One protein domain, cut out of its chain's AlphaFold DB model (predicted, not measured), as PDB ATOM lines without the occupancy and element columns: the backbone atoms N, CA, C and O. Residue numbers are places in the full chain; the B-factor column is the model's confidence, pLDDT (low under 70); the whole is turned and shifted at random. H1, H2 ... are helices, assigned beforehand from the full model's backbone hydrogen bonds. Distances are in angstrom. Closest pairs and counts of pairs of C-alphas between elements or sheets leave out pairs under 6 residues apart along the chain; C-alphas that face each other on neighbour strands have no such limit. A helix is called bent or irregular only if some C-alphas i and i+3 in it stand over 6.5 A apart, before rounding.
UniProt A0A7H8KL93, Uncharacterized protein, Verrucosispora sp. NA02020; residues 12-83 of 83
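AT A GLANCE: This is residues 12 to 83 of the 83 residues of an uncharacterized protein of Verrucosispora sp. NA02020 (UniProt A0A7H8KL93). The model is an open string of four helices with no packed core, spread out as a wide V: the long helix H2 makes one arm, and H3 with the stretch that runs on to H4 makes the other. The short H1 makes a corner with the beginning of H2 at the far end of the first arm, and H4 turns off at the far end of the second. The printed part has 72 residues with four named helices in the order H1, H2, H3, H4 and no named strand, and its class is all helix. The whole is extended, with a radius of gyration of the C-alphas of 18.4 A, and the C-alphas span 44 by 36 by 27 A along their three main axes.

IN THESE COORDINATES: H1 is residues 12 to 18, and C-alpha 12 is at (32.291, -57.557, 14.159). H2, residues 23 to 46, is the longest helix, with 24 residues and 34.9 A from first to last C-alpha; it runs from C-alpha 23 at (43.872, -50.271, 15.006) to C-alpha 46 at (49.175, -60.044, 48.061). H3 is residues 53 to 63 and measures 15.0 A. H4 is residues 69 to 81 and measures 18.6 A, with C-alpha 81 at (45.587, -23.486, 44.417). No helix is bent or irregular.

HOW THE PARTS SIT: H1 and H2 are close but not clearly touching, with 1 pair of C-alphas within 8 A. Their closest C-alphas are those of Leu 17 and Ala 23, 5.3 A apart. Their lines stand at a steep tilt of 60 degrees, and they run opposite ways. H3 is apart from H2, and H4 is apart from H3. H1 is apart from H3 and from H4, and H2 is apart from H4. Residues 52 to 83 stand free, of which 53 to 63 belong to H3 and 69 to 81 to H4. Residues 28 to 39, which belong to H2, stand free as well. In H1, H2, H3 and H4 every pair of O i and N i+4 is within hydrogen-bond range.

THE WHOLE: The two C-alphas farthest apart are those of Asp 12 and Glu 81, at 47.5 A. The printed part has no cut and ends at Ala 83, the chain's last residue. The links from H1 to H2 and from H3 to H4 are tight, with 4 and 5 residues, and the link from H2 to H3 is short, with 6; no link is long. The mean pLDDT of the printed part is 94.4, and no printed residue is under 70.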
ATOM      1  N   ASP A  12      32.737 -58.788  13.499       98.38
ATOM      2  CA  ASP A  12      32.291 -57.557  14.159       98.38
ATOM      3  C   ASP A  12      33.468 -56.770  14.755       98.38
ATOM      4  O   ASP A  12      33.543 -55.546  14.628       98.38
ATOM      5  N   VAL A  13      34.438 -57.472  15.346       97.56
ATOM      6  CA  VAL A  13      35.669 -56.867  15.868       97.56
ATOM      7  C   VAL A  13      36.547 -56.350  14.730       97.56
ATOM      8  O   VAL A  13      37.089 -55.250  14.842       97.56
ATOM      9  N   ALA A  14      36.683 -57.106  13.636       97.81
ATOM     10  CA  ALA A  14      37.420 -56.665  12.452       97.81
ATOM     11  C   ALA A  14      36.812 -55.375  11.882       97.81
ATOM     12  O   ALA A  14      37.518 -54.378  11.736       97.81
ATOM     13  N   GLN A  15      35.491 -55.354  11.690       98.06
ATOM     14  CA  GLN A  15      34.767 -54.185  11.198       98.06
ATOM     15  C   GLN A  15      34.937 -52.966  12.116       98.06
ATOM     16  O   GLN A  15      35.119 -51.844  11.642       98.06
ATOM     17  N   TRP A  16      34.901 -53.163  13.437       97.69
ATOM     18  CA  TRP A  16      35.135 -52.076  14.387       97.69
ATOM     19  C   TRP A  16      36.574 -51.537  14.322       97.69
ATOM     20  O   TRP A  16      36.779 -50.320  14.401       97.69
ATOM     21  N   LEU A  17      37.565 -52.424  14.164       97.12
ATOM     22  CA  LEU A  17      38.981 -52.066  14.035       97.12
ATOM     23  C   LEU A  17      39.271 -51.306  12.738       97.12
ATOM     24  O   LEU A  17      40.060 -50.361  12.772       97.12
ATOM     25  N   ASP A  18      38.609 -51.667  11.639       96.88
ATOM     26  CA  ASP A  18      38.716 -50.978  10.347       96.88
ATOM     27  C   ASP A  18      38.248 -49.515  10.430       96.88
ATOM     28  O   ASP A  18      38.746 -48.653   9.705       96.88
ATOM     29  N   GLY A  19      37.330 -49.210  11.353       97.00
ATOM     30  CA  GLY A  19      36.881 -47.845  11.641       97.00
ATOM     31  C   GLY A  19      37.832 -47.027  12.524       97.00
ATOM     32  O   GLY A  19      37.615 -45.827  12.699       97.00
ATOM     33  N   GLN A  20      38.872 -47.635  13.106       97.06
ATOM     34  CA  GLN A  20      39.793 -46.923  13.991       97.06
ATOM     35  C   GLN A  20      40.861 -46.170  13.187       97.06
ATOM     36  O   GLN A  20      41.498 -46.760  12.315       97.06
ATOM     37  N   PRO A  21      41.200 -44.919  13.557       96.94
ATOM     38  CA  PRO A  21      42.315 -44.197  12.940       96.94
ATOM     39  C   PRO A  21      43.649 -44.953  13.031       96.94
ATOM     40  O   PRO A  21      44.534 -44.782  12.195       96.94
ATOM     41  N   ASN A  22      43.809 -45.782  14.072       96.69
ATOM     42  CA  ASN A  22      44.954 -46.665  14.249       96.69
ATOM     43  C   ASN A  22      44.569 -47.907  15.071       96.69
ATOM     44  O   ASN A  22      44.617 -47.897  16.305       96.69
ATOM     45  N   ALA A  23      44.243 -49.001  14.381       95.50
ATOM     46  CA  ALA A  23      43.872 -50.271  15.006       95.50
ATOM     47  C   ALA A  23      44.951 -50.812  15.964       95.50
ATOM     48  O   ALA A  23      44.643 -51.286  17.055       95.50
ATOM     49  N   SER A  24      46.236 -50.695  15.604       94.38
ATOM     50  CA  SER A  24      47.333 -51.174  16.459       94.38
ATOM     51  C   SER A  24      47.418 -50.398  17.772       94.38
ATOM     52  O   SER A  24      47.663 -50.997  18.820       94.38
ATOM     53  N   ALA A  25      47.199 -49.081  17.741       95.69
ATOM     54  CA  ALA A  25      47.166 -48.260  18.946       95.69
ATOM     55  C   ALA A  25      45.961 -48.615  19.830       95.69
ATOM     56  O   ALA A  25      46.143 -48.811  21.031       95.69
ATOM     57  N   ALA A  26      44.774 -48.776  19.237       95.69
ATOM     58  CA  ALA A  26      43.562 -49.173  19.955       95.69
ATOM     59  C   ALA A  26      43.737 -50.528  20.666       95.69
ATOM     60  O   ALA A  26      43.519 -50.631  21.874       95.69
ATOM     61  N   ILE A  27      44.235 -51.541  19.948       95.50
ATOM     62  CA  ILE A  27      44.517 -52.868  20.515       95.50
ATOM     63  C   ILE A  27      45.585 -52.769  21.607       95.50
ATOM     64  O   ILE A  27      45.419 -53.328  22.689       95.50
ATOM     65  N   THR A  28      46.674 -52.036  21.360       96.38
ATOM     66  CA  THR A  28      47.752 -51.879  22.349       96.38
ATOM     67  C   THR A  28      47.236 -51.231  23.634       96.38
ATOM     68  O   THR A  28      47.605 -51.673  24.721       96.38
ATOM     69  N   ALA A  29      46.387 -50.206  23.532       96.00
ATOM     70  CA  ALA A  29      45.790 -49.541  24.685       96.00
ATOM     71  C   ALA A  29      44.884 -50.493  25.481       96.00
ATOM     72  O   ALA A  29      45.049 -50.605  26.695       96.00
ATOM     73  N   ALA A  30      44.003 -51.233  24.802       95.81
ATOM     74  CA  ALA A  30      43.122 -52.210  25.440       95.81
ATOM     75  C   ALA A  30      43.910 -53.322  26.157       95.81
ATOM     76  O   ALA A  30      43.671 -53.600  27.332       95.81
ATOM     77  N   VAL A  31      44.915 -53.901  25.489       96.44
ATOM     78  CA  VAL A  31      45.772 -54.945  26.073       96.44
ATOM     79  C   VAL A  31      46.545 -54.408  27.277       96.44
ATOM     80  O   VAL A  31      46.615 -55.072  28.307       96.44
ATOM     81  N   ARG A  32      47.097 -53.190  27.197       97.38
ATOM     82  CA  ARG A  32      47.795 -52.572  28.335       97.38
ATOM     83  C   ARG A  32      46.864 -52.313  29.513       97.38
ATOM     84  O   ARG A  32      47.274 -52.561  30.643       97.38
ATOM     85  N   ALA A  33      45.638 -51.855  29.269       96.69
ATOM     86  CA  ALA A  33      44.646 -51.669  30.323       96.69
ATOM     87  C   ALA A  33      44.321 -53.001  31.019       96.69
ATOM     88  O   ALA A  33      44.315 -53.069  32.246       96.69
ATOM     89  N   GLN A  34      44.156 -54.081  30.247       95.75
ATOM     90  CA  GLN A  34      43.946 -55.423  30.791       95.75
ATOM     91  C   GLN A  34      45.149 -55.911  31.617       95.75
ATOM     92  O   GLN A  34      44.968 -56.426  32.720       95.75
ATOM     93  N   MET A  35      46.377 -55.721  31.121       97.38
ATOM     94  CA  MET A  35      47.600 -56.077  31.853       97.38
ATOM     95  C   MET A  35      47.728 -55.300  33.167       97.38
ATOM     96  O   MET A  35      48.056 -55.889  34.195       97.38
ATOM     97  N   ALA A  36      47.456 -53.992  33.142       96.31
ATOM     98  CA  ALA A  36      47.512 -53.143  34.326       96.31
ATOM     99  C   ALA A  36      46.467 -53.565  35.370       96.31
ATOM    100  O   ALA A  36      46.793 -53.654  36.552       96.31
ATOM    101  N   GLY A  37      45.243 -53.890  34.938       93.56
ATOM    102  CA  GLY A  37      44.197 -54.418  35.816       93.56
ATOM    103  C   GLY A  37      44.609 -55.729  36.488       93.56
ATOM    104  O   GLY A  37      44.543 -55.838  37.708       93.56
ATOM    105  N   ALA A  38      45.133 -56.687  35.716       93.62
ATOM    106  CA  ALA A  38      45.612 -57.959  36.259       93.62
ATOM    107  C   ALA A  38      46.777 -57.779  37.251       93.62
ATOM    108  O   ALA A  38      46.845 -58.463  38.272       93.62
ATOM    109  N   GLN A  39      47.690 -56.844  36.972       95.81
ATOM    110  CA  GLN A  39      48.783 -56.514  37.885       95.81
ATOM    111  C   GLN A  39      48.266 -55.909  39.196       95.81
ATOM    112  O   GLN A  39      48.752 -56.273  40.266       95.81
ATOM    113  N   LEU A  40      47.293 -54.997  39.122       95.12
ATOM    114  CA  LEU A  40      46.678 -54.386  40.297       95.12
ATOM    115  C   LEU A  40      45.959 -55.431  41.157       95.12
ATOM    116  O   LEU A  40      46.181 -55.469  42.366       95.12
ATOM    117  N   ASP A  41      45.157 -56.298  40.537       92.94
ATOM    118  CA  ASP A  41      44.442 -57.373  41.232       92.94
ATOM    119  C   ASP A  41      45.424 -58.287  41.992       92.94
ATOM    120  O   ASP A  41      45.193 -58.633  43.151       92.94
ATOM    121  N   GLU A  42      46.574 -58.607  41.392       94.44
ATOM    122  CA  GLU A  42      47.625 -59.392  42.047       94.44
ATOM    123  C   GLU A  42      48.275 -58.658  43.232       94.44
ATOM    124  O   GLU A  42      48.533 -59.270  44.272       94.44
ATOM    125  N   VAL A  43      48.538 -57.352  43.111       97.06
ATOM    126  CA  VAL A  43      49.079 -56.541  44.217       97.06
ATOM    127  C   VAL A  43      48.098 -56.501  45.389       97.06
ATOM    128  O   VAL A  43      48.502 -56.724  46.530       97.06
ATOM    129  N   LEU A  44      46.814 -56.271  45.114       96.00
ATOM    130  CA  LEU A  44      45.765 -56.246  46.133       96.00
ATOM    131  C   LEU A  44      45.635 -57.605  46.825       96.00
ATOM    132  O   LEU A  44      45.645 -57.674  48.056       96.00
ATOM    133  N   ARG A  45      45.642 -58.696  46.052       95.00
ATOM    134  CA  ARG A  45      45.601 -60.060  46.591       95.00
ATOM    135  C   ARG A  45      46.773 -60.341  47.531       95.00
ATOM    136  O   ARG A  45      46.577 -60.930  48.591       95.00
ATOM    137  N   ARG A  46      47.991 -59.906  47.186       95.94
ATOM    138  CA  ARG A  46      49.175 -60.044  48.061       95.94
ATOM    139  C   ARG A  46      49.057 -59.243  49.354       95.94
ATOM    140  O   ARG A  46      49.602 -59.668  50.367       95.94
ATOM    141  N   ALA A  47      48.337 -58.127  49.328       97.50
ATOM    142  CA  ALA A  47      48.010 -57.348  50.517       97.50
ATOM    143  C   ALA A  47      46.847 -57.947  51.339       97.50
ATOM    144  O   ALA A  47      46.425 -57.346  52.322       97.50
ATOM    145  N   GLY A  48      46.314 -59.116  50.952       96.75
ATOM    146  CA  GLY A  48      45.165 -59.747  51.606       96.75
ATOM    147  C   GLY A  48      43.821 -59.109  51.245       96.75
ATOM    148  O   GLY A  48      42.823 -59.368  51.914       96.75
ATOM    149  N   ILE A  49      43.781 -58.275  50.203       95.75
ATOM    150  CA  ILE A  49      42.567 -57.620  49.716       95.75
ATOM    151  C   ILE A  49      42.043 -58.413  48.520       95.75
ATOM    152  O   ILE A  49      42.641 -58.414  47.445       95.75
ATOM    153  N   GLU A  50      40.903 -59.071  48.694       91.38
ATOM    154  CA  GLU A  50      40.232 -59.781  47.610       91.38
ATOM    155  C   GLU A  50      39.231 -58.863  46.896       91.38
ATOM    156  O   GLU A  50      38.278 -58.356  47.497       91.38
ATOM    157  N   VAL A  51      39.433 -58.651  45.593       89.75
ATOM    158  CA  VAL A  51      38.508 -57.872  44.767       89.75
ATOM    159  C   VAL A  51      37.475 -58.808  44.148       89.75
ATOM    160  O   VAL A  51      37.756 -59.516  43.187       89.75
ATOM    161  N   THR A  52      36.255 -58.791  44.678       92.88
ATOM    162  CA  THR A  52      35.162 -59.651  44.202       92.88
ATOM    163  C   THR A  52      34.243 -58.922  43.227       92.88
ATOM    164  O   THR A  52      34.039 -57.708  43.334       92.88
ATOM    165  N   ASP A  53      33.608 -59.659  42.315       92.12
ATOM    166  CA  ASP A  53      32.633 -59.083  41.377       92.12
ATOM    167  C   ASP A  53      31.430 -58.462  42.095       92.12
ATOM    168  O   ASP A  53      30.983 -57.373  41.734       92.12
ATOM    169  N   ALA A  54      30.961 -59.092  43.176       94.19
ATOM    170  CA  ALA A  54      29.917 -58.537  44.037       94.19
ATOM    171  C   ALA A  54      30.364 -57.223  44.706       94.19
ATOM    172  O   ALA A  54      29.591 -56.270  44.815       94.19
ATOM    173  N   GLY A  55      31.632 -57.144  45.125       93.50
ATOM    174  CA  GLY A  55      32.237 -55.921  45.645       93.50
ATOM    175  C   GLY A  55      32.294 -54.810  44.599       93.50
ATOM    176  O   GLY A  55      31.875 -53.687  44.885       93.50
ATOM    177  N   LYS A  56      32.749 -55.135  43.383       93.62
ATOM    178  CA  LYS A  56      32.785 -54.207  42.244       93.62
ATOM    179  C   LYS A  56      31.383 -53.700  41.899       93.62
ATOM    180  O   LYS A  56      31.217 -52.501  41.707       93.62
ATOM    181  N   ALA A  57      30.380 -54.578  41.847       94.62
ATOM    182  CA  ALA A  57      28.993 -54.204  41.562       94.62
ATOM    183  C   ALA A  57      28.440 -53.224  42.604       94.62
ATOM    184  O   ALA A  57      28.009 -52.133  42.246       94.62
ATOM    185  N   ARG A  58      28.580 -53.546  43.896       94.25
ATOM    186  CA  ARG A  58      28.155 -52.658  44.988       94.25
ATOM    187  C   ARG A  58      28.809 -51.279  44.903       94.25
ATOM    188  O   ARG A  58      28.157 -50.270  45.155       94.25
ATOM    189  N   TRP A  59      30.105 -51.220  44.595       93.31
ATOM    190  CA  TRP A  59      30.800 -49.943  44.440       93.31
ATOM    191  C   TRP A  59      30.352 -49.180  43.196       93.31
ATOM    192  O   TRP A  59      30.161 -47.974  43.296       93.31
ATOM    193  N   ARG A  60      30.121 -49.856  42.062       92.75
ATOM    194  CA  ARG A  60      29.557 -49.225  40.858       92.75
ATOM    195  C   ARG A  60      28.204 -48.584  41.141       92.75
ATOM    196  O   ARG A  60      28.021 -47.431  40.781       92.75
ATOM    197  N   ASP A  61      27.315 -49.279  41.842       93.81
ATOM    198  CA  ASP A  61      25.996 -48.736  42.184       93.81
ATOM    199  C   ASP A  61      26.112 -47.505  43.091       93.81
ATOM    200  O   ASP A  61      25.437 -46.501  42.881       93.81
ATOM    201  N   ARG A  62      27.026 -47.537  44.072       89.81
ATOM    202  CA  ARG A  62      27.283 -46.374  44.940       89.81
ATOM    203  C   ARG A  62      27.850 -45.186  44.167       89.81
ATOM    204  O   ARG A  62      27.454 -44.056  44.429       89.81
ATOM    205  N   LEU A  63      28.770 -45.444  43.240       90.25
ATOM    206  CA  LEU A  63      29.441 -44.421  42.433       90.25
ATOM    207  C   LEU A  63      28.612 -43.956  41.229       90.25
ATOM    208  O   LEU A  63      28.997 -42.995  40.574       90.25
ATOM    209  N   ALA A  64      27.481 -44.602  40.934       91.44
ATOM    210  CA  ALA A  64      26.553 -44.152  39.899       91.44
ATOM    211  C   ALA A  64      25.837 -42.847  40.283       91.44
ATOM    212  O   ALA A  64      25.291 -42.169  39.415       91.44
ATOM    213  N   THR A  65      25.842 -42.490  41.572       88.56
ATOM    214  CA  THR A  65      25.350 -41.186  42.023       88.56
ATOM    215  C   THR A  65      26.312 -40.100  41.539       88.56
ATOM    216  O   THR A  65      27.502 -40.185  41.854       88.56
ATOM    217  N   PRO A  66      25.835 -39.081  40.800       88.94
ATOM    218  CA  PRO A  66      26.674 -37.965  40.385       88.94
ATOM    219  C   PRO A  66      27.334 -37.283  41.586       88.94
ATOM    220  O   PRO A  66      26.720 -37.139  42.646       88.94
ATOM    221  N   ILE A  67      28.586 -36.860  41.415       88.94
ATOM    222  CA  ILE A  67      29.269 -36.032  42.411       88.94
ATOM    223  C   ILE A  67      28.515 -34.694  42.484       88.94
ATOM    224  O   ILE A  67      28.270 -34.116  41.424       88.94
ATOM    225  N   PRO A  68      28.141 -34.201  43.678       93.69
ATOM    226  CA  PRO A  68      27.469 -32.913  43.807       93.69
ATOM    227  C   PRO A  68      28.298 -31.770  43.209       93.69
ATOM    228  O   PRO A  68      29.524 -31.744  43.362       93.69
ATOM    229  N   ASP A  69      27.633 -30.815  42.559       95.00
ATOM    230  CA  ASP A  69      28.290 -29.709  41.851       95.00
ATOM    231  C   ASP A  69      29.173 -28.873  42.787       95.00
ATOM    232  O   ASP A  69      30.264 -28.448  42.409       95.00
ATOM    233  N   GLU A  70      28.752 -28.692  44.041       95.12
ATOM    234  CA  GLU A  70      29.530 -27.985  45.056       95.12
ATOM    235  C   GLU A  70      30.839 -28.704  45.407       95.12
ATOM    236  O   GLU A  70      31.864 -28.057  45.624       95.12
ATOM    237  N   ALA A  71      30.832 -30.040  45.416       92.81
ATOM    238  CA  ALA A  71      32.018 -30.840  45.699       92.81
ATOM    239  C   ALA A  71      32.986 -30.836  44.506       92.81
ATOM    240  O   ALA A  71      34.202 -30.808  44.700       92.81
ATOM    241  N   LEU A  72      32.459 -30.814  43.277       93.12
ATOM    242  CA  LEU A  72      33.266 -30.637  42.066       93.12
ATOM    243  C   LEU A  72      33.910 -29.249  42.021       93.12
ATOM    244  O   LEU A  72      35.110 -29.146  41.769       93.12
ATOM    245  N   ALA A  73      33.140 -28.198  42.311       96.19
ATOM    246  CA  ALA A  73      33.649 -26.831  42.369       96.19
ATOM    247  C   ALA A  73      34.748 -26.685  43.430       96.19
ATOM    248  O   ALA A  73      35.761 -26.034  43.182       96.19
ATOM    249  N   GLU A  74      34.588 -27.329  44.588       95.88
ATOM    250  CA  GLU A  74      35.622 -27.345  45.620       95.88
ATOM    251  C   GLU A  74      36.890 -28.074  45.177       95.88
ATOM    252  O   GLU A  74      37.992 -27.550  45.332       95.88
ATOM    253  N   GLY A  75      36.742 -29.255  44.575       93.75
ATOM    254  CA  GLY A  75      37.877 -30.000  44.040       93.75
ATOM    255  C   GLY A  75      38.665 -29.197  43.003       93.75
ATOM    256  O   GLY A  75      39.893 -29.205  43.032       93.75
ATOM    257  N   GLN A  76      37.969 -28.459  42.135       95.81
ATOM    258  CA  GLN A  76      38.597 -27.591  41.140       95.81
ATOM    259  C   GLN A  76      39.414 -26.473  41.803       95.81
ATOM    260  O   GLN A  76      40.571 -26.278  41.444       95.81
ATOM    261  N   ARG A  77      38.858 -25.803  42.825       96.38
ATOM    262  CA  ARG A  77      39.572 -24.756  43.575       96.38
ATOM    263  C   ARG A  77      40.856 -25.278  44.213       96.38
ATOM    264  O   ARG A  77      41.898 -24.650  44.074       96.38
ATOM    265  N   LEU A  78      40.791 -26.440  44.864       96.50
ATOM    266  CA  LEU A  78      41.961 -27.052  45.503       96.50
ATOM    267  C   LEU A  78      43.064 -27.406  44.497       96.50
ATOM    268  O   LEU A  78      44.244 -27.305  44.822       96.50
ATOM    269  N   LEU A  79      42.696 -27.834  43.285       94.62
ATOM    270  CA  LEU A  79      43.661 -28.116  42.220       94.62
ATOM    271  C   LEU A  79      44.297 -26.835  41.674       94.62
ATOM    272  O   LEU A  79      45.504 -26.824  41.442       94.62
ATOM    273  N   ASP A  80      43.509 -25.772  41.507       95.12
ATOM    274  CA  ASP A  80      43.991 -24.477  41.025       95.12
ATOM    275  C   ASP A  80      44.935 -23.803  42.041       95.12
ATOM    276  O   ASP A  80      45.899 -23.156  41.647       95.12
ATOM    277  N   GLU A  81      44.703 -23.982  43.347       92.94
ATOM    278  CA  GLU A  81      45.587 -23.486  44.417       92.94
ATOM    279  C   GLU A  81      46.909 -24.262  44.533       92.94
ATOM    280  O   GLU A  81      47.896 -23.741  45.055       92.94
ATOM    281  N   ALA A  82      46.931 -25.519  44.082       86.94
ATOM    282  CA  ALA A  82      48.107 -26.383  44.135       86.94
ATOM    283  C   ALA A  82      49.037 -26.245  42.911       86.94
ATOM    284  O   ALA A  82      50.111 -26.856  42.909       86.94
ATOM    285  N   ALA A  83      48.617 -25.500  41.882       75.69
ATOM    286  CA  ALA A  83      49.335 -25.279  40.623       75.69
ATOM    287  C   ALA A  83      50.197 -24.007  40.653       75.69
ATOM    288  O   ALA A  83      51.315 -24.060  40.086       75.69
TER     289      ALA A  83